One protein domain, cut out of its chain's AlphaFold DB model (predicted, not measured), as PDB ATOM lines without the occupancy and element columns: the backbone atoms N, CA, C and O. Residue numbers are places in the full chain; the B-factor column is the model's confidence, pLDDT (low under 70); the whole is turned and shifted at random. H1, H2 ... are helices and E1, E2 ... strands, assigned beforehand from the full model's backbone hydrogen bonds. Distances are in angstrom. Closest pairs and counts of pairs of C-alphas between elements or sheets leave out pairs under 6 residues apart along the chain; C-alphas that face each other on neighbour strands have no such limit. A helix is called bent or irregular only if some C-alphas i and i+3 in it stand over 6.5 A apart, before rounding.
ATOM      1  N   GLY A 282     -73.955 471.890  -7.920       94.25
ATOM      2  CA  GLY A 282     -74.395 470.498  -7.790       94.25
ATOM      3  C   GLY A 282     -75.905 470.321  -7.538       94.25
ATOM      4  O   GLY A 282     -76.474 469.301  -7.932       94.25
ATOM      5  N   SER A 283     -76.597 471.312  -6.956       94.94
ATOM      6  CA  SER A 283     -78.064 471.279  -6.806       94.94
ATOM      7  C   SER A 283     -78.784 471.548  -8.122       94.94
ATOM      8  O   SER A 283     -79.809 470.929  -8.406       94.94
ATOM      9  N   GLU A 284     -78.260 472.454  -8.942       95.75
ATOM     10  CA  GLU A 284     -78.791 472.735 -10.270       95.75
ATOM     11  C   GLU A 284     -78.631 471.529 -11.206       95.75
ATOM     12  O   GLU A 284     -79.595 471.152 -11.877       95.75
ATOM     13  N   LEU A 285     -77.476 470.850 -11.186       95.12
ATOM     14  CA  LEU A 285     -77.278 469.597 -11.927       95.12
ATOM     15  C   LEU A 285     -78.188 468.473 -11.415       95.12
ATOM     16  O   LEU A 285     -78.822 467.781 -12.211       95.12
ATOM     17  N   GLN A 286     -78.321 468.319 -10.092       94.06
ATOM     18  CA  GLN A 286     -79.265 467.360  -9.511       94.06
ATOM     19  C   GLN A 286     -80.699 467.644  -9.975       94.06
ATOM     20  O   GLN A 286     -81.433 466.719 -10.328       94.06
ATOM     21  N   LYS A 287     -81.092 468.921 -10.035       94.88
ATOM     22  CA  LYS A 287     -82.402 469.330 -10.537       94.88
ATOM     23  C   LYS A 287     -82.571 469.026 -12.023       94.88
ATOM     24  O   LYS A 287     -83.627 468.530 -12.390       94.88
ATOM     25  N   PHE A 288     -81.566 469.256 -12.865       94.94
ATOM     26  CA  PHE A 288     -81.618 468.857 -14.277       94.94
ATOM     27  C   PHE A 288     -81.854 467.349 -14.427       94.94
ATOM     28  O   PHE A 288     -82.793 466.922 -15.100       94.94
ATOM     29  N   LEU A 289     -81.078 466.528 -13.715       94.94
ATOM     30  CA  LEU A 289     -81.262 465.076 -13.724       94.94
ATOM     31  C   LEU A 289     -82.672 464.677 -13.239       94.94
ATOM     32  O   LEU A 289     -83.327 463.807 -13.819       94.94
ATOM     33  N   TYR A 290     -83.170 465.330 -12.187       94.25
ATOM     34  CA  TYR A 290     -84.456 465.008 -11.573       94.25
ATOM     35  C   TYR A 290     -85.668 465.548 -12.354       94.25
ATOM     36  O   TYR A 290     -86.695 464.873 -12.403       94.25
ATOM     37  N   ASP A 291     -85.592 466.713 -12.987       95.38
ATOM     38  CA  ASP A 291     -86.738 467.383 -13.621       95.38
ATOM     39  C   ASP A 291     -86.746 467.264 -15.152       95.38
ATOM     40  O   ASP A 291     -87.817 467.378 -15.743       95.38
ATOM     41  N   VAL A 292     -85.603 466.983 -15.786       94.06
ATOM     42  CA  VAL A 292     -85.484 466.816 -17.246       94.06
ATOM     43  C   VAL A 292     -85.229 465.354 -17.610       94.06
ATOM     44  O   VAL A 292     -86.017 464.754 -18.339       94.06
ATOM     45  N   VAL A 293     -84.183 464.736 -17.052       95.06
ATOM     46  CA  VAL A 293     -83.763 463.379 -17.458       95.06
ATOM     47  C   VAL A 293     -84.724 462.295 -16.952       95.06
ATOM     48  O   VAL A 293     -85.178 461.452 -17.726       95.06
ATOM     49  N   ARG A 294     -85.104 462.318 -15.664       96.81
ATOM     50  CA  ARG A 294     -86.038 461.327 -15.082       96.81
ATOM     51  C   ARG A 294     -87.383 461.240 -15.830       96.81
ATOM     52  O   ARG A 294     -87.841 460.113 -16.034       96.81
ATOM     53  N   PRO A 295     -88.067 462.338 -16.221       97.88
ATOM     54  CA  PRO A 295     -89.287 462.241 -17.028       97.88
ATOM     55  C   PRO A 295     -89.099 461.549 -18.378       97.88
ATOM     56  O   PRO A 295     -89.973 460.779 -18.774       97.88
ATOM     57  N   GLU A 296     -87.969 461.765 -19.054       97.00
ATOM     58  CA  GLU A 296     -87.674 461.122 -20.337       97.00
ATOM     59  C   GLU A 296     -87.458 459.609 -20.175       97.00
ATOM     60  O   GLU A 296     -88.054 458.827 -20.917       97.00
ATOM     61  N   ILE A 297     -86.728 459.181 -19.135       97.94
ATOM     62  CA  ILE A 297     -86.558 457.755 -18.796       97.94
ATOM     63  C   ILE A 297     -87.906 457.113 -18.432       97.94
ATOM     64  O   ILE A 297     -88.231 456.023 -18.899       97.94
ATOM     65  N   LYS A 298     -88.752 457.798 -17.652       98.50
ATOM     66  CA  LYS A 298     -90.104 457.302 -17.343       98.50
ATOM     67  C   LYS A 298     -91.000 457.219 -18.578       98.50
ATOM     68  O   LYS A 298     -91.806 456.299 -18.677       98.50
ATOM     69  N   GLY A 299     -90.871 458.165 -19.508       98.38
ATOM     70  CA  GLY A 299     -91.544 458.110 -20.803       98.38
ATOM     71  C   GLY A 299     -91.095 456.904 -21.632       98.38
ATOM     72  O   GLY A 299     -91.927 456.264 -22.267       98.38
ATOM     73  N   ALA A 300     -89.806 456.559 -21.579       98.38
ATOM     74  CA  ALA A 300     -89.268 455.364 -22.219       98.38
ATOM     75  C   ALA A 300     -89.828 454.070 -21.602       98.38
ATOM     76  O   ALA A 300     -90.334 453.231 -22.343       98.38
ATOM     77  N   ILE A 301     -89.851 453.948 -20.268       98.69
ATOM     78  CA  ILE A 301     -90.485 452.808 -19.571       98.69
ATOM     79  C   ILE A 301     -91.953 452.666 -19.998       98.69
ATOM     80  O   ILE A 301     -92.382 451.579 -20.377       98.69
ATOM     81  N   ALA A 302     -92.708 453.768 -20.020       98.50
ATOM     82  CA  ALA A 302     -94.111 453.754 -20.432       98.50
ATOM     83  C   ALA A 302     -94.306 453.316 -21.898       98.50
ATOM     84  O   ALA A 302     -95.295 452.661 -22.214       98.50
ATOM     85  N   ASN A 303     -93.375 453.644 -22.800       98.38
ATOM     86  CA  ASN A 303     -93.408 453.131 -24.170       98.38
ATOM     87  C   ASN A 303     -93.164 451.611 -24.200       98.38
ATOM     88  O   ASN A 303     -93.928 450.899 -24.852       98.38
ATOM     89  N   LEU A 304     -92.165 451.108 -23.465       98.50
ATOM     90  CA  LEU A 304     -91.857 449.671 -23.381       98.50
ATOM     91  C   LEU A 304     -93.012 448.857 -22.778       98.50
ATOM     92  O   LEU A 304     -93.311 447.767 -23.255       98.50
ATOM     93  N   GLU A 305     -93.734 449.403 -21.796       97.94
ATOM     94  CA  GLU A 305     -94.940 448.775 -21.227       97.94
ATOM     95  C   GLU A 305     -96.043 448.520 -22.265       97.94
ATOM     96  O   GLU A 305     -96.896 447.654 -22.064       97.94
ATOM     97  N   THR A 306     -96.040 449.273 -23.367       97.44
ATOM     98  CA  THR A 306     -97.034 449.146 -24.443       97.44
ATOM     99  C   THR A 306     -96.579 448.272 -25.609       97.44
ATOM    100  O   THR A 306     -97.369 448.056 -26.529       97.44
ATOM    101  N   VAL A 307     -95.342 447.768 -25.581       98.38
ATOM    102  CA  VAL A 307     -94.846 446.780 -26.546       98.38
ATOM    103  C   VAL A 307     -95.482 445.425 -26.236       98.38
ATOM    104  O   VAL A 307     -95.542 445.023 -25.069       98.38
ATOM    105  N   SER A 308     -96.007 444.734 -27.251       97.88
ATOM    106  CA  SER A 308     -96.671 443.445 -27.052       97.88
ATOM    107  C   SER A 308     -95.685 442.309 -26.715       97.88
ATOM    108  O   SER A 308     -94.480 442.452 -26.918       97.88
ATOM    109  N   PRO A 309     -96.173 441.177 -26.173       97.38
ATOM    110  CA  PRO A 309     -95.362 439.969 -25.997       97.38
ATOM    111  C   PRO A 309     -94.927 439.299 -27.307       97.38
ATOM    112  O   PRO A 309     -93.987 438.525 -27.282       97.38
ATOM    113  N   ASP A 310     -95.595 439.582 -28.431       96.75
ATOM    114  CA  ASP A 310     -95.290 438.971 -29.735       96.75
ATOM    115  C   ASP A 310     -94.305 439.829 -30.564       96.75
ATOM    116  O   ASP A 310     -94.192 439.639 -31.777       96.75
ATOM    117  N   PHE A 311     -93.665 440.831 -29.948       97.88
ATOM    118  CA  PHE A 311     -92.723 441.730 -30.617       97.88
ATOM    119  C   PHE A 311     -91.484 440.966 -31.089       97.88
ATOM    120  O   PHE A 311     -90.868 440.251 -30.306       97.88
ATOM    121  N   ASN A 312     -91.135 441.152 -32.360       96.56
ATOM    122  CA  ASN A 312     -89.904 440.658 -32.964       96.56
ATOM    123  C   ASN A 312     -89.546 441.562 -34.161       96.56
ATOM    124  O   ASN A 312     -90.308 441.668 -35.126       96.56
ATOM    125  N   GLU A 313     -88.387 442.212 -34.122       96.44
ATOM    126  CA  GLU A 313     -87.858 443.031 -35.209       96.44
ATOM    127  C   GLU A 313     -86.411 442.662 -35.536       96.44
ATOM    128  O   GLU A 313     -85.530 442.753 -34.687       96.44
ATOM    129  N   GLN A 314     -86.136 442.380 -36.811       94.81
ATOM    130  CA  GLN A 314     -84.768 442.238 -37.303       94.81
ATOM    131  C   GLN A 314     -84.231 443.562 -37.835       94.81
ATOM    132  O   GLN A 314     -84.799 444.163 -38.749       94.81
ATOM    133  N   TRP A 315     -83.078 443.988 -37.335       90.00
ATOM    134  CA  TRP A 315     -82.485 445.270 -37.689       90.00
ATOM    135  C   TRP A 315     -80.957 445.206 -37.680       90.00
ATOM    136  O   TRP A 315     -80.352 444.222 -37.267       90.00
ATOM    137  N   ARG A 316     -80.303 446.234 -38.232       82.94
ATOM    138  CA  ARG A 316     -78.837 446.307 -38.243       82.94
ATOM    139  C   ARG A 316     -78.344 447.101 -37.055       82.94
ATOM    140  O   ARG A 316     -78.593 448.302 -36.984       82.94
ATOM    141  N   GLU A 317     -77.605 446.440 -36.180       81.56
ATOM    142  CA  GLU A 317     -77.082 447.074 -34.980       81.56
ATOM    143  C   GLU A 317     -75.985 448.102 -35.336       81.56
ATOM    144  O   GLU A 317     -75.300 447.986 -36.364       81.56
ATOM    145  N   PRO A 318     -75.854 449.194 -34.569       72.19
ATOM    146  CA  PRO A 318     -75.018 450.316 -34.955       72.19
ATOM    147  C   PRO A 318     -73.509 450.058 -34.943       72.19
ATOM    148  O   PRO A 318     -72.804 450.779 -35.660       72.19
ATOM    149  N   PHE A 319     -72.986 449.109 -34.165       70.50
ATOM    150  CA  PHE A 319     -71.541 448.982 -33.955       70.50
ATOM    151  C   PHE A 319     -70.862 448.183 -35.066       70.50
ATOM    152  O   PHE A 319     -69.957 448.704 -35.719       70.50
ATOM    153  N   ASP A 320     -71.311 446.958 -35.330       75.12
ATOM    154  CA  ASP A 320     -70.704 446.080 -36.334       75.12
ATOM    155  C   ASP A 320     -71.574 445.855 -37.587       75.12
ATOM    156  O   ASP A 320     -71.132 445.230 -38.557       75.12
ATOM    157  N   LYS A 321     -72.784 446.436 -37.608       76.31
ATOM    158  CA  LYS A 321     -73.773 446.341 -38.700       76.31
ATOM    159  C   LYS A 321     -74.283 444.924 -38.960       76.31
ATOM    160  O   LYS A 321     -74.858 444.671 -40.037       76.31
ATOM    161  N   THR A 322     -74.080 444.006 -38.021       84.69
ATOM    162  CA  THR A 322     -74.698 442.686 -38.058       84.69
ATOM    163  C   THR A 322     -76.211 442.823 -37.995       84.69
ATOM    164  O   THR A 322     -76.759 443.818 -37.521       84.69
ATOM    165  N   LEU A 323     -76.885 441.862 -38.626       89.62
ATOM    166  CA  LEU A 323     -78.328 441.753 -38.516       89.62
ATOM    167  C   LEU A 323     -78.599 441.046 -37.190       89.62
ATOM    168  O   LEU A 323     -78.125 439.922 -37.028       89.62
ATOM    169  N   VAL A 324     -79.314 441.721 -36.302       91.88
ATOM    170  CA  VAL A 324     -79.745 441.204 -35.005       91.88
ATOM    171  C   VAL A 324     -81.268 441.233 -34.920       91.88
ATOM    172  O   VAL A 324     -81.921 441.967 -35.668       91.88
ATOM    173  N   GLU A 325     -81.818 440.438 -34.022       95.12
ATOM    174  CA  GLU A 325     -83.215 440.388 -33.640       95.12
ATOM    175  C   GLU A 325     -83.409 441.129 -32.314       95.12
ATOM    176  O   GLU A 325     -82.585 441.032 -31.406       95.12
ATOM    177  N   SER A 326     -84.479 441.915 -32.235       96.19
ATOM    178  CA  SER A 326     -84.970 442.479 -30.987       96.19
ATOM    179  C   SER A 326     -86.385 442.022 -30.712       96.19
ATOM    180  O   SER A 326     -87.258 442.159 -31.569       96.19
ATOM    181  N   ASP A 327     -86.621 441.541 -29.502       96.69
ATOM    182  CA  ASP A 327     -87.830 440.812 -29.145       96.69
ATOM    183  C   ASP A 327     -88.355 441.181 -27.746       96.69
ATOM    184  O   ASP A 327     -88.095 442.263 -27.198       96.69
ATOM    185  N   ARG A 328     -89.168 440.300 -27.154       97.38
ATOM    186  CA  ARG A 328     -89.730 440.530 -25.828       97.38
ATOM    187  C   ARG A 328     -88.684 440.461 -24.709       97.38
ATOM    188  O   ARG A 328     -88.832 441.223 -23.742       97.38
ATOM    189  N   GLY A 329     -87.663 439.613 -24.823       97.56
ATOM    190  CA  GLY A 329     -86.565 439.523 -23.863       97.56
ATOM    191  C   GLY A 329     -85.830 440.858 -23.761       97.56
ATOM    192  O   GLY A 329     -85.686 441.413 -22.663       97.56
ATOM    193  N   ASP A 330     -85.505 441.455 -24.909       96.94
ATOM    194  CA  ASP A 330     -84.910 442.793 -25.007       96.94
ATOM    195  C   ASP A 330     -85.760 443.875 -24.332       96.94
ATOM    196  O   ASP A 330     -85.254 444.717 -23.583       96.94
ATOM    197  N   VAL A 331     -87.073 443.879 -24.589       98.44
ATOM    198  CA  VAL A 331     -88.004 444.863 -24.008       98.44
ATOM    199  C   VAL A 331     -87.946 444.826 -22.482       98.44
ATOM    200  O   VAL A 331     -87.887 445.882 -21.845       98.44
ATOM    201  N   LEU A 332     -87.965 443.627 -21.893       98.56
ATOM    202  CA  LEU A 332     -87.905 443.434 -20.444       98.56
ATOM    203  C   LEU A 332     -86.532 443.823 -19.887       98.56
ATOM    204  O   LEU A 332     -86.463 444.532 -18.881       98.56
ATOM    205  N   PHE A 333     -85.449 443.456 -20.577       98.06
ATOM    206  CA  PHE A 333     -84.093 443.848 -20.195       98.06
ATOM    207  C   PHE A 333     -83.940 445.373 -20.152       98.06
ATOM    208  O   PHE A 333     -83.498 445.937 -19.147       98.06
ATOM    209  N   PHE A 334     -84.364 446.079 -21.204       97.44
ATOM    210  CA  PHE A 334     -84.288 447.538 -21.225       97.44
ATOM    211  C   PHE A 334     -85.212 448.188 -20.198       97.44
ATOM    212  O   PHE A 334     -84.829 449.197 -19.601       97.44
ATOM    213  N   LYS A 335     -86.390 447.616 -19.927       98.25
ATOM    214  CA  LYS A 335     -87.270 448.104 -18.856       98.25
ATOM    215  C   LYS A 335     -86.580 447.997 -17.494       98.25
ATOM    216  O   LYS A 335     -86.534 448.997 -16.777       98.25
ATOM    217  N   ALA A 336     -85.931 446.868 -17.210       98.19
ATOM    218  CA  ALA A 336     -85.142 446.671 -16.000       98.19
ATOM    219  C   ALA A 336     -84.018 447.706 -15.852       98.19
ATOM    220  O   ALA A 336     -83.883 448.349 -14.807       98.19
ATOM    221  N   VAL A 337     -83.237 447.927 -16.916       97.12
ATOM    222  CA  VAL A 337     -82.156 448.922 -16.904       97.12
ATOM    223  C   VAL A 337     -82.710 450.327 -16.648       97.12
ATOM    224  O   VAL A 337     -82.221 451.025 -15.760       97.12
ATOM    225  N   LEU A 338     -83.751 450.742 -17.373       97.94
ATOM    226  CA  LEU A 338     -84.341 452.076 -17.238       97.94
ATOM    227  C   LEU A 338     -84.974 452.298 -15.856       97.94
ATOM    228  O   LEU A 338     -84.824 453.377 -15.281       97.94
ATOM    229  N   GLU A 339     -85.641 451.295 -15.284       98.50
ATOM    230  CA  GLU A 339     -86.163 451.360 -13.916       98.50
ATOM    231  C   GLU A 339     -85.027 451.492 -12.891       98.50
ATOM    232  O   GLU A 339     -85.104 452.338 -11.996       98.50
ATOM    233  N   GLY A 340     -83.922 450.761 -13.077       97.81
ATOM    234  CA  GLY A 340     -82.702 450.930 -12.287       97.81
ATOM    235  C   GLY A 340     -82.124 452.347 -12.384       97.81
ATOM    236  O   GLY A 340     -81.721 452.926 -11.371       97.81
ATOM    237  N   LEU A 341     -82.140 452.969 -13.568       96.19
ATOM    238  CA  LEU A 341     -81.723 454.366 -13.737       96.19
ATOM    239  C   LEU A 341     -82.641 455.336 -12.987       96.19
ATOM    240  O   LEU A 341     -82.155 456.220 -12.280       96.19
ATOM    241  N   VAL A 342     -83.964 455.158 -13.062       98.12
ATOM    242  CA  VAL A 342     -84.911 455.970 -12.277       98.12
ATOM    243  C   VAL A 342     -84.659 455.796 -10.775       98.12
ATOM    244  O   VAL A 342     -84.677 456.786 -10.038       98.12
ATOM    245  N   ALA A 343     -84.378 454.574 -10.318       98.12
ATOM    246  CA  ALA A 343     -84.047 454.297  -8.924       98.12
ATOM    247  C   ALA A 343     -82.781 455.042  -8.465       98.12
ATOM    248  O   ALA A 343     -82.770 455.640  -7.384       98.12
ATOM    249  N   ASN A 344     -81.746 455.081  -9.308       96.94
ATOM    250  CA  ASN A 344     -80.532 455.857  -9.062       96.94
ATOM    251  C   ASN A 344     -80.818 457.360  -8.980       96.94
ATOM    252  O   ASN A 344     -80.365 458.011  -8.043       96.94
ATOM    253  N   LEU A 345     -81.631 457.917  -9.883       96.50
ATOM    254  CA  LEU A 345     -81.991 459.341  -9.850       96.50
ATOM    255  C   LEU A 345     -82.768 459.721  -8.582       96.50
ATOM    256  O   LEU A 345     -82.513 460.768  -7.984       96.50
ATOM    257  N   TYR A 346     -83.687 458.864  -8.131       98.44
ATOM    258  CA  TYR A 346     -84.347 459.050  -6.838       98.44
ATOM    259  C   TYR A 346     -83.361 458.953  -5.672       98.44
ATOM    260  O   TYR A 346     -83.444 459.758  -4.748       98.44
ATOM    261  N   THR A 347     -82.416 458.015  -5.727       97.62
ATOM    262  CA  THR A 347     -81.376 457.869  -4.703       97.62
ATOM    263  C   THR A 347     -80.505 459.118  -4.630       97.62
ATOM    264  O   THR A 347     -80.374 459.691  -3.556       97.62
ATOM    265  N   LEU A 348     -79.992 459.609  -5.762       95.88
ATOM    266  CA  LEU A 348     -79.213 460.847  -5.828       95.88
ATOM    267  C   LEU A 348     -79.993 462.022  -5.232       95.88
ATOM    268  O   LEU A 348     -79.460 462.741  -4.396       95.88
ATOM    269  N   ASN A 349     -81.274 462.175  -5.583       97.00
ATOM    270  CA  ASN A 349     -82.132 463.248  -5.070       97.00
ATOM    271  C   ASN A 349     -82.500 463.099  -3.573       97.00
ATOM    272  O   ASN A 349     -83.032 464.023  -2.946       97.00
ATOM    273  N   ALA A 350     -82.247 461.937  -2.962       98.25
ATOM    274  CA  ALA A 350     -82.381 461.751  -1.518       98.25
ATOM    275  C   ALA A 350     -81.232 462.386  -0.723       98.25
ATOM    276  O   ALA A 350     -81.371 462.556   0.488       98.25
ATOM    277  N   TYR A 351     -80.141 462.769  -1.389       97.75
ATOM    278  CA  TYR A 351     -78.962 463.366  -0.775       97.75
ATOM    279  C   TYR A 351     -78.735 464.794  -1.267       97.75
ATOM    280  O   TYR A 351     -79.073 465.152  -2.393       97.75
ATOM    281  N   ASN A 352     -78.157 465.627  -0.410       97.62
ATOM    282  CA  ASN A 352     -77.733 466.968  -0.771       97.62
ATOM    283  C   ASN A 352     -76.408 466.897  -1.539       97.62
ATOM    284  O   ASN A 352     -75.380 466.543  -0.967       97.62
ATOM    285  N   LEU A 353     -76.432 467.244  -2.824       95.81
ATOM    286  CA  LEU A 353     -75.241 467.285  -3.679       95.81
ATOM    287  C   LEU A 353     -74.782 468.720  -3.970       95.81
ATOM    288  O   LEU A 353     -74.039 468.944  -4.918       95.81
ATOM    289  N   TYR A 354     -75.221 469.704  -3.179       97.31
ATOM    290  CA  TYR A 354     -74.791 471.090  -3.334       97.31
ATOM    291  C   TYR A 354     -73.280 471.240  -3.124       97.31
ATOM    292  O   TYR A 354     -72.763 470.977  -2.037       97.31
ATOM    293  N   ALA A 355     -72.613 471.742  -4.158       95.88
ATOM    294  CA  ALA A 355     -71.273 472.302  -4.117       95.88
ATOM    295  C   ALA A 355     -71.140 473.342  -5.240       95.88
ATOM    296  O   ALA A 355     -71.738 473.164  -6.306       95.88
ATOM    297  N   ASP A 356     -70.367 474.408  -5.014       97.38
ATOM    298  CA  ASP A 356     -70.038 475.384  -6.057       97.38
ATOM    299  C   ASP A 356     -68.939 474.796  -6.951       97.38
ATOM    300  O   ASP A 356     -67.751 474.837  -6.632       97.38
ATOM    301  N   ILE A 357     -69.357 474.201  -8.070       94.81
ATOM    302  CA  ILE A 357     -68.465 473.467  -8.974       94.81
ATOM    303  C   ILE A 357     -67.380 474.384  -9.543       94.81
ATOM    304  O   ILE A 357     -66.220 473.983  -9.610       94.81
ATOM    305  N   ALA A 358     -67.722 475.621  -9.916       91.44
ATOM    306  CA  ALA A 358     -66.734 476.558 -10.441       91.44
ATOM    307  C   ALA A 358     -65.715 476.956  -9.373       91.44
ATOM    308  O   ALA A 358     -64.526 477.024  -9.677       91.44
ATOM    309  N   ALA A 359     -66.147 477.219  -8.138       94.94
ATOM    310  CA  ALA A 359     -65.221 477.543  -7.057       94.94
ATOM    311  C   ALA A 359     -64.237 476.395  -6.789       94.94
ATOM    312  O   ALA A 359     -63.040 476.647  -6.676       94.94
ATOM    313  N   GLU A 360     -64.725 475.153  -6.748       93.00
ATOM    314  CA  GLU A 360     -63.889 473.986  -6.449       93.00
ATOM    315  C   GLU A 360     -62.950 473.610  -7.596       93.00
ATOM    316  O   GLU A 360     -61.768 473.383  -7.361       93.00
ATOM    317  N   VAL A 361     -63.428 473.598  -8.844       89.12
ATOM    318  CA  VAL A 361     -62.579 473.280 -10.008       89.12
ATOM    319  C   VAL A 361     -61.506 474.351 -10.223       89.12
ATOM    320  O   VAL A 361     -60.376 474.031 -10.589       89.12
ATOM    321  N   ASN A 362     -61.830 475.624  -9.978       92.00
ATOM    322  CA  ASN A 362     -60.885 476.721 -10.169       92.00
ATOM    323  C   ASN A 362     -59.881 476.870  -9.009       92.00
ATOM    324  O   ASN A 362     -58.859 477.548  -9.178       92.00
ATOM    325  N   ASP A 363     -60.134 476.273  -7.837       93.69
ATOM    326  CA  ASP A 363     -59.187 476.271  -6.719       93.69
ATOM    327  C   ASP A 363     -58.222 475.082  -6.801       93.69
ATOM    328  O   ASP A 363     -58.459 473.998  -6.274       93.69
ATOM    329  N   GLN A 364     -57.049 475.333  -7.386       89.12
ATOM    330  CA  GLN A 364     -55.965 474.350  -7.503       89.12
ATOM    331  C   GLN A 364     -55.406 473.848  -6.157       89.12
ATOM    332  O   GLN A 364     -54.563 472.953  -6.155       89.12
ATOM    333  N   ASN A 365     -55.806 474.442  -5.027       93.38
ATOM    334  CA  ASN A 365     -55.389 474.019  -3.690       93.38
ATOM    335  C   ASN A 365     -56.538 473.421  -2.866       93.38
ATOM    336  O   ASN A 365     -56.319 473.125  -1.685       93.38
ATOM    337  N   SER A 366     -57.742 473.270  -3.432       93.00
ATOM    338  CA  SER A 366     -58.825 472.593  -2.722       93.00
ATOM    339  C   SER A 366     -58.437 471.130  -2.512       93.00
ATOM    340  O   SER A 366     -57.984 470.446  -3.426       93.00
ATOM    341  N   THR A 367     -58.562 470.678  -1.269       95.94
ATOM    342  CA  THR A 367     -58.359 469.277  -0.882       95.94
ATOM    343  C   THR A 367     -59.703 468.684  -0.497       95.94
ATOM    344  O   THR A 367     -60.631 469.423  -0.167       95.94
ATOM    345  N   THR A 368     -59.806 467.361  -0.443       93.94
ATOM    346  CA  THR A 368     -61.019 466.667   0.012       93.94
ATOM    347  C   THR A 368     -61.442 467.130   1.413       93.94
ATOM    348  O   THR A 368     -62.620 467.390   1.655       93.94
ATOM    349  N   GLU A 369     -60.487 467.317   2.333       95.81
ATOM    350  CA  GLU A 369     -60.742 467.909   3.651       95.81
ATOM    351  C   GLU A 369     -61.312 469.336   3.540       95.81
ATOM    352  O   GLU A 369     -62.312 469.651   4.189       95.81
ATOM    353  N   THR A 370     -60.709 470.201   2.716       96.38
ATOM    354  CA  THR A 370     -61.202 471.572   2.485       96.38
ATOM    355  C   THR A 370     -62.620 471.564   1.913       96.38
ATOM    356  O   THR A 370     -63.489 472.255   2.444       96.38
ATOM    357  N   PHE A 371     -62.879 470.742   0.895       95.62
ATOM    358  CA  PHE A 371     -64.187 470.580   0.264       95.62
ATOM    359  C   PHE A 371     -65.257 470.168   1.284       95.62
ATOM    360  O   PHE A 371     -66.268 470.851   1.449       95.62
ATOM    361  N   LEU A 372     -65.017 469.095   2.046       94.44
ATOM    362  CA  LEU A 372     -65.976 468.596   3.040       94.44
ATOM    363  C   LEU A 372     -66.202 469.573   4.206       94.44
ATOM    364  O   LEU A 372     -67.237 469.489   4.875       94.44
ATOM    365  N   ASN A 373     -65.250 470.476   4.464       94.88
ATOM    366  CA  ASN A 373     -65.394 471.567   5.428       94.88
ATOM    367  C   ASN A 373     -66.182 472.757   4.852       94.88
ATOM    368  O   ASN A 373     -66.957 473.375   5.584       94.88
ATOM    369  N   ASN A 374     -66.006 473.070   3.564       96.50
ATOM    370  CA  ASN A 374     -66.728 474.137   2.862       96.50
ATOM    371  C   ASN A 374     -68.202 473.775   2.619       96.50
ATOM    372  O   ASN A 374     -69.069 474.644   2.728       96.50
ATOM    373  N   TYR A 375     -68.495 472.495   2.365       96.25
ATOM    374  CA  TYR A 375     -69.850 471.974   2.150       96.25
ATOM    375  C   TYR A 375     -70.204 470.932   3.219       96.25
ATOM    376  O   TYR A 375     -70.275 469.735   2.934       96.25
ATOM    377  N   PRO A 376     -70.451 471.350   4.476       94.94
ATOM    378  CA  PRO A 376     -70.680 470.417   5.579       94.94
ATOM    379  C   PRO A 376     -71.898 469.504   5.367       94.94
ATOM    380  O   PRO A 376     -71.901 468.384   5.884       94.94
ATOM    381  N   ASP A 377     -72.879 469.968   4.587       95.62
ATOM    382  CA  ASP A 377     -74.118 469.259   4.267       95.62
ATOM    383  C   ASP A 377     -74.021 468.398   2.992       95.62
ATOM    384  O   ASP A 377     -74.987 467.707   2.668       95.62
ATOM    385  N   PHE A 378     -72.905 468.410   2.256       95.06
ATOM    386  CA  PHE A 378     -72.724 467.550   1.078       95.06
ATOM    387  C   PHE A 378     -72.837 466.071   1.483       95.06
ATOM    388  O   PHE A 378     -72.194 465.653   2.438       95.06
ATOM    389  N   LEU A 379     -73.658 465.283   0.783       95.38
ATOM    390  CA  LEU A 379     -74.076 463.904   1.111       95.38
ATOM    391  C   LEU A 379     -74.923 463.733   2.386       95.38
ATOM    392  O   LEU A 379     -75.158 462.601   2.812       95.38
ATOM    393  N   SER A 380     -75.421 464.814   2.990       96.75
ATOM    394  CA  SER A 380     -76.471 464.696   4.013       96.75
ATOM    395  C   SER A 380     -77.818 464.339   3.377       96.75
ATOM    396  O   SER A 380     -78.031 464.560   2.182       96.75
ATOM    397  N   LEU A 381     -78.750 463.786   4.154       97.69
ATOM    398  CA  LEU A 381     -80.101 463.498   3.661       97.69
ATOM    399  C   LEU A 381     -80.866 464.791   3.336       97.69
ATOM    400  O   LEU A 381     -80.944 465.712   4.150       97.69
ATOM    401  N   SER A 382     -81.502 464.834   2.165       96.94
ATOM    402  CA  SER A 382     -82.367 465.942   1.759       96.94
ATOM    403  C   SER A 382     -83.676 465.951   2.556       96.94
ATOM    404  O   SER A 382     -84.086 464.947   3.133       96.94
ATOM    405  N   ALA A 383     -84.407 467.070   2.571       96.25
ATOM    406  CA  ALA A 383     -85.685 467.154   3.293       96.25
ATOM    407  C   ALA A 383     -86.738 466.131   2.810       96.25
ATOM    408  O   ALA A 383     -87.631 465.757   3.572       96.25
ATOM    409  N   SER A 384     -86.616 465.669   1.562       96.75
ATOM    410  CA  SER A 384     -87.517 464.704   0.924       96.75
ATOM    411  C   SER A 384     -86.919 463.294   0.844       96.75
ATOM    412  O   SER A 384     -87.432 462.466   0.088       96.75
ATOM    413  N   TYR A 385     -85.844 462.998   1.595       98.19
ATOM    414  CA  TYR A 385     -85.110 461.735   1.468       98.19
ATOM    415  C   TYR A 385     -86.015 460.508   1.596       98.19
ATOM    416  O   TYR A 385     -85.870 459.570   0.827       98.19
ATOM    417  N   ASN A 386     -86.978 460.518   2.524       98.25
ATOM    418  CA  ASN A 386     -87.828 459.358   2.771       98.25
ATOM    419  C   ASN A 386     -88.696 459.015   1.549       98.25
ATOM    420  O   ASN A 386     -88.796 457.853   1.168       98.25
ATOM    421  N   ASP A 387     -89.300 460.010   0.899       98.38
ATOM    422  CA  ASP A 387     -90.130 459.777  -0.289       98.38
ATOM    423  C   ASP A 387     -89.273 459.349  -1.488       98.38
ATOM    424  O   ASP A 387     -89.655 458.454  -2.250       98.38
ATOM    425  N   ASN A 388     -88.085 459.945  -1.619       98.31
ATOM    426  CA  ASN A 388     -87.121 459.614  -2.659       98.31
ATOM    427  C   ASN A 388     -86.567 458.188  -2.494       98.31
ATOM    428  O   ASN A 388     -86.652 457.404  -3.434       98.31
ATOM    429  N   LEU A 389     -86.086 457.798  -1.309       98.56
ATOM    430  CA  LEU A 389     -85.562 456.451  -1.051       98.56
ATOM    431  C   LEU A 389     -86.650 455.374  -1.137       98.56
ATOM    432  O   LEU A 389     -86.393 454.299  -1.675       98.56
ATOM    433  N   ASN A 390     -87.881 455.655  -0.696       98.56
ATOM    434  CA  ASN A 390     -89.000 454.727  -0.900       98.56
ATOM    435  C   ASN A 390     -89.325 454.544  -2.390       98.56
ATOM    436  O   ASN A 390     -89.575 453.421  -2.830       98.56
ATOM    437  N   SER A 391     -89.286 455.625  -3.175       98.62
ATOM    438  CA  SER A 391     -89.457 455.548  -4.631       98.62
ATOM    439  C   SER A 391     -88.319 454.755  -5.276       98.62
ATOM    440  O   SER A 391     -88.588 453.848  -6.059       98.62
ATOM    441  N   ALA A 392     -87.066 455.033  -4.900       98.69
ATOM    442  CA  ALA A 392     -85.893 454.308  -5.378       98.69
ATOM    443  C   ALA A 392     -86.000 452.805  -5.100       98.69
ATOM    444  O   ALA A 392     -85.860 452.005  -6.018       98.69
ATOM    445  N   LYS A 393     -86.340 452.416  -3.865       98.62
ATOM    446  CA  LYS A 393     -86.573 451.014  -3.492       98.62
ATOM    447  C   LYS A 393     -87.644 450.351  -4.364       98.62
ATOM    448  O   LYS A 393     -87.471 449.206  -4.774       98.62
ATOM    449  N   GLY A 394     -88.742 451.058  -4.643       98.56
ATOM    450  CA  GLY A 394     -89.806 450.574  -5.523       98.56
ATOM    451  C   GLY A 394     -89.311 450.290  -6.942       98.56
ATOM    452  O   GLY A 394     -89.556 449.203  -7.456       98.56
ATOM    453  N   TYR A 395     -88.569 451.226  -7.540       98.62
ATOM    454  CA  TYR A 395     -88.002 451.048  -8.880       98.62
ATOM    455  C   TYR A 395     -86.886 449.997  -8.927       98.62
ATOM    456  O   TYR A 395     -86.860 449.226  -9.872       98.62
ATOM    457  N   TYR A 396     -86.020 449.884  -7.912       98.50
ATOM    458  CA  TYR A 396     -85.051 448.779  -7.846       98.50
ATOM    459  C   TYR A 396     -85.743 447.416  -7.774       98.50
ATOM    460  O   TYR A 396     -85.322 446.473  -8.434       98.50
ATOM    461  N   SER A 397     -86.824 447.304  -6.994       98.56
ATOM    462  CA  SER A 397     -87.602 446.065  -6.929       98.56
ATOM    463  C   SER A 397     -88.243 445.717  -8.272       98.56
ATOM    464  O   SER A 397     -88.264 444.540  -8.616       98.56
ATOM    465  N   ALA A 398     -88.786 446.707  -8.987       98.50
ATOM    466  CA  ALA A 398     -89.382 446.509 -10.308       98.50
ATOM    467  C   ALA A 398     -88.312 446.133 -11.348       98.50
ATOM    468  O   ALA A 398     -88.476 445.136 -12.046       98.50
ATOM    469  N   ALA A 399     -87.159 446.810 -11.319       98.38
ATOM    470  CA  ALA A 399     -86.036 446.524 -12.202       98.38
ATOM    471  C   ALA A 399     -85.556 445.075 -12.059       98.38
ATOM    472  O   ALA A 399     -85.299 444.392 -13.043       98.38
ATOM    473  N   ILE A 400     -85.467 444.589 -10.819       98.44
ATOM    474  CA  ILE A 400     -85.110 443.199 -10.531       98.44
ATOM    475  C   ILE A 400     -86.179 442.222 -11.051       98.44
ATOM    476  O   ILE A 400     -85.829 441.175 -11.593       98.44
ATOM    477  N   ASP A 401     -87.468 442.551 -10.909       98.56
ATOM    478  CA  ASP A 401     -88.555 441.719 -11.440       98.56
ATOM    479  C   ASP A 401     -88.495 441.603 -12.965       98.56
ATOM    480  O   ASP A 401     -88.582 440.494 -13.493       98.56
ATOM    481  N   ASP A 402     -88.292 442.723 -13.660       98.62
ATOM    482  CA  ASP A 402     -88.190 442.744 -15.117       98.62
ATOM    483  C   ASP A 402     -86.903 442.082 -15.618       98.62
ATOM    484  O   ASP A 402     -86.947 441.396 -16.633       98.62
ATOM    485  N   LEU A 403     -85.777 442.200 -14.901       98.31
ATOM    486  CA  LEU A 403     -84.543 441.494 -15.260       98.31
ATOM    487  C   LEU A 403     -84.726 439.978 -15.142       98.31
ATOM    488  O   LEU A 403     -84.322 439.237 -16.033       98.31
ATOM    489  N   ASN A 404     -85.358 439.509 -14.063       98.19
ATOM    490  CA  ASN A 404     -85.662 438.088 -13.920       98.19
ATOM    491  C   ASN A 404     -86.638 437.612 -15.011       98.19
ATOM    492  O   ASN A 404     -86.472 436.512 -15.528       98.19
ATOM    493  N   ALA A 405     -87.633 438.430 -15.370       98.38
ATOM    494  CA  ALA A 405     -88.556 438.120 -16.460       98.38
ATOM    495  C   ALA A 405     -87.862 438.103 -17.833       98.38
ATOM    496  O   ALA A 405     -88.198 437.261 -18.654       98.38
ATOM    497  N   ALA A 406     -86.886 438.986 -18.070       98.12
ATOM    498  CA  ALA A 406     -86.082 438.996 -19.291       98.12
ATOM    499  C   ALA A 406     -85.285 437.694 -19.441       98.12
ATOM    500  O   ALA A 406     -85.332 437.070 -20.490       98.12
ATOM    501  N   ILE A 407     -84.629 437.244 -18.362       97.88
ATOM    502  CA  ILE A 407     -83.913 435.959 -18.338       97.88
ATOM    503  C   ILE A 407     -84.872 434.790 -18.605       97.88
ATOM    504  O   ILE A 407     -84.511 433.863 -19.319       97.88
ATOM    505  N   ASP A 408     -86.080 434.824 -18.029       97.62
ATOM    506  CA  ASP A 408     -87.100 433.793 -18.258       97.62
ATOM    507  C   ASP A 408     -87.593 433.746 -19.714       97.62
ATOM    508  O   ASP A 408     -87.884 432.658 -20.205       97.62
ATOM    509  N   GLU A 409     -87.697 434.896 -20.387       97.44
ATOM    510  CA  GLU A 409     -88.072 434.975 -21.805       97.44
ATOM    511  C   GLU A 409     -86.948 434.415 -22.693       97.44
ATOM    512  O   GLU A 409     -87.191 433.467 -23.438       97.44
ATOM    513  N   MET A 410     -85.710 434.885 -22.489       96.44
ATOM    514  CA  MET A 410     -84.529 434.458 -23.257       96.44
ATOM    515  C   MET A 410     -84.226 432.960 -23.097       96.44
ATOM    516  O   MET A 410     -83.943 432.256 -24.060       96.44
ATOM    517  N   ASP A 411     -84.327 432.410 -21.879       96.25
ATOM    518  CA  ASP A 411     -84.122 430.967 -21.642       96.25
ATOM    519  C   ASP A 411     -85.243 430.103 -22.261       96.25
ATOM    520  O   ASP A 411     -85.067 428.901 -22.486       96.25
ATOM    521  N   ALA A 412     -86.416 430.690 -22.527       96.06
ATOM    522  CA  ALA A 412     -87.554 429.998 -23.125       96.06
ATOM    523  C   ALA A 412     -87.556 430.024 -24.663       96.06
ATOM    524  O   ALA A 412     -88.302 429.240 -25.271       96.06
ATOM    525  N   GLU A 413     -86.752 430.887 -25.282       93.06
ATOM    526  CA  GLU A 413     -86.612 430.985 -26.733       93.06
ATOM    527  C   GLU A 413     -86.112 429.666 -27.344       93.06
ATOM    528  O   GLU A 413     -85.470 428.820 -26.712       93.06
ATOM    529  N   THR A 414     -86.494 429.431 -28.601       91.69
ATOM    530  CA  THR A 414     -86.133 428.189 -29.320       91.69
ATOM    531  C   THR A 414     -85.183 428.429 -30.490       91.69
ATOM    532  O   THR A 414     -84.698 427.474 -31.110       91.69
ATOM    533  N   ASP A 415     -84.955 429.700 -30.782       89.31
ATOM    534  CA  ASP A 415     -84.043 430.297 -31.741       89.31
ATOM    535  C   ASP A 415     -82.583 430.066 -31.357       89.31
ATOM    536  O   ASP A 415     -82.262 429.690 -30.225       89.31
ATOM    537  N   PRO A 416     -81.651 430.287 -32.291       89.19
ATOM    538  CA  PRO A 416     -80.274 430.560 -31.923       89.19
ATOM    539  C   PRO A 416     -80.170 431.868 -31.118       89.19
ATOM    540  O   PRO A 416     -80.645 432.894 -31.559       89.19
ATOM    541  N   GLN A 417     -79.439 431.861 -30.003       87.81
ATOM    542  CA  GLN A 417     -79.220 433.080 -29.200       87.81
ATOM    543  C   GLN A 417     -78.184 434.053 -29.793       87.81
ATOM    544  O   GLN A 417     -77.766 435.020 -29.170       87.81
ATOM    545  N   ASN A 418     -77.611 433.726 -30.953       88.44
ATOM    546  CA  ASN A 418     -76.464 434.455 -31.497       88.44
ATOM    547  C   ASN A 418     -76.863 435.551 -32.490       88.44
ATOM    548  O   ASN A 418     -75.968 436.208 -33.033       88.44
ATOM    549  N   ASP A 419     -78.145 435.641 -32.820       89.38
ATOM    550  CA  ASP A 419     -78.761 436.741 -33.547       89.38
ATOM    551  C   ASP A 419     -79.554 437.679 -32.634       89.38
ATOM    552  O   ASP A 419     -79.905 438.749 -33.109       89.38
ATOM    553  N   ASP A 420     -79.720 437.383 -31.345       91.06
ATOM    554  CA  ASP A 420     -80.390 438.292 -30.409       91.06
ATOM    555  C   ASP A 420     -79.526 439.516 -30.102       91.06
ATOM    556  O   ASP A 420     -78.293 439.451 -29.998       91.06
ATOM    557  N   PHE A 421     -80.175 440.666 -29.944       91.50
ATOM    558  CA  PHE A 421     -79.490 441.895 -29.569       91.50
ATOM    559  C   PHE A 421     -78.990 441.846 -28.118       91.50
ATOM    560  O   PHE A 421     -77.859 442.273 -27.852       91.50
ATOM    561  N   ILE A 422     -79.786 441.302 -27.191       92.62
ATOM    562  CA  ILE A 422     -79.358 440.929 -25.839       92.62
ATOM    563  C   ILE A 422     -79.443 439.406 -25.696       92.62
ATOM    564  O   ILE A 422     -80.522 438.839 -25.753       92.62
ATOM    565  N   ASP A 423     -78.296 438.763 -25.451       92.50
ATOM    566  CA  ASP A 423     -78.187 437.305 -25.323       92.50
ATOM    567  C   ASP A 423     -77.746 436.864 -23.912       92.50
ATOM    568  O   ASP A 423     -77.064 437.595 -23.182       92.50
ATOM    569  N   LEU A 424     -78.079 435.624 -23.531       92.44
ATOM    570  CA  LEU A 424     -77.505 434.949 -22.350       92.44
ATOM    571  C   LEU A 424     -76.107 434.356 -22.630       92.44
ATOM    572  O   LEU A 424     -75.504 433.680 -21.790       92.44
ATOM    573  N   GLY A 425     -75.557 434.593 -23.819       91.75
ATOM    574  CA  GLY A 425     -74.274 434.075 -24.268       91.75
ATOM    575  C   GLY A 425     -74.189 432.548 -24.223       91.75
ATOM    576  O   GLY A 425     -75.058 431.837 -24.711       91.75
TER     577      GLY A 425
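What this domain is: This is residues 282 to 425 of the 524 residues of an uncharacterized protein of hydrothermal vent metagenome (UniProt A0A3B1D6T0). A small hairpin of two strands, E1 and E2, lies at one end of a loose, elongated body of three long helices, in which H2 runs between H1 and H5, opposite ways to both. The two short helices H3 and H4 lie at the other end of the long axis. The printed part has 144 residues with five named helices and two named strands, in the order H1, E1, E2, H2, H3, H4, H5; the sheet, E1 beside E2, is antiparallel and the class is mostly helix. The radius of gyration of the C-alphas is 20.2 A, and the C-alphas span 59 by 35 by 24 A.

Where its parts are: E1 is residues 312 to 316, 13.5 A long, and E2 is residues 323 to 327, 13.4 A. H2, residues 328 to 349, runs 31.7 A from C-alpha 328 at (-89.730, 440.530, -25.828). H1, residues 282 to 304, is 31.3 A long and begins with C-alpha 282 at (-74.395, 470.498, -7.790). H1 is neither bent nor irregular, but only just: C-alphas 291 and 294 are 6.3 A apart. H3 is residues 357 to 362 and H4 is residues 368 to 374. H5, residues 385 to 412, is the longest helix at 40.2 A and ends with C-alpha 412 at (-87.554, 429.998, -23.125).

How they stand to each other: E1 and E2 form a hairpin, antiparallel at 151 degrees, with N 313 and O 326 at 2.8 A and N 324 and O 315 at 2.9 A within hydrogen-bond range. A tight link, with 0 residues between, joins E2 to H2. H2 touches H5, opposite ways at a shallow tilt of 16 degrees; their closest C-alphas, of Ala 336 and Ala 399, are 3.9 A apart. H2 also touches H1, opposite ways at a shallow tilt of 22 degrees, closest at the C-alphas of Ile 301 and Lys 335, 5.7 A. H1 and H5 are apart. H3 is close to H1 but not clearly touching, with the C-alphas of Gly 282 and Ile 357 closest at 6.7 A. H3 and H4 too are close but not clearly touching, closest at the C-alphas of Glu 360 and Phe 371, 7.5 A. H4 is apart from H1, H2 and H5. Every O i to N i+4 pair is within hydrogen-bond range in H2, H3, H4 and H5, and 16 of 19 are in H1.

The domain as a whole: The two C-alphas farthest apart, of Asn 365 and Thr 414, are 60.8 A from each other. The printed part has no cut, and no link is long. Residues 413 to 425 hold no named element. The mean pLDDT of the printed part is 95.1, and no printed residue is under 70.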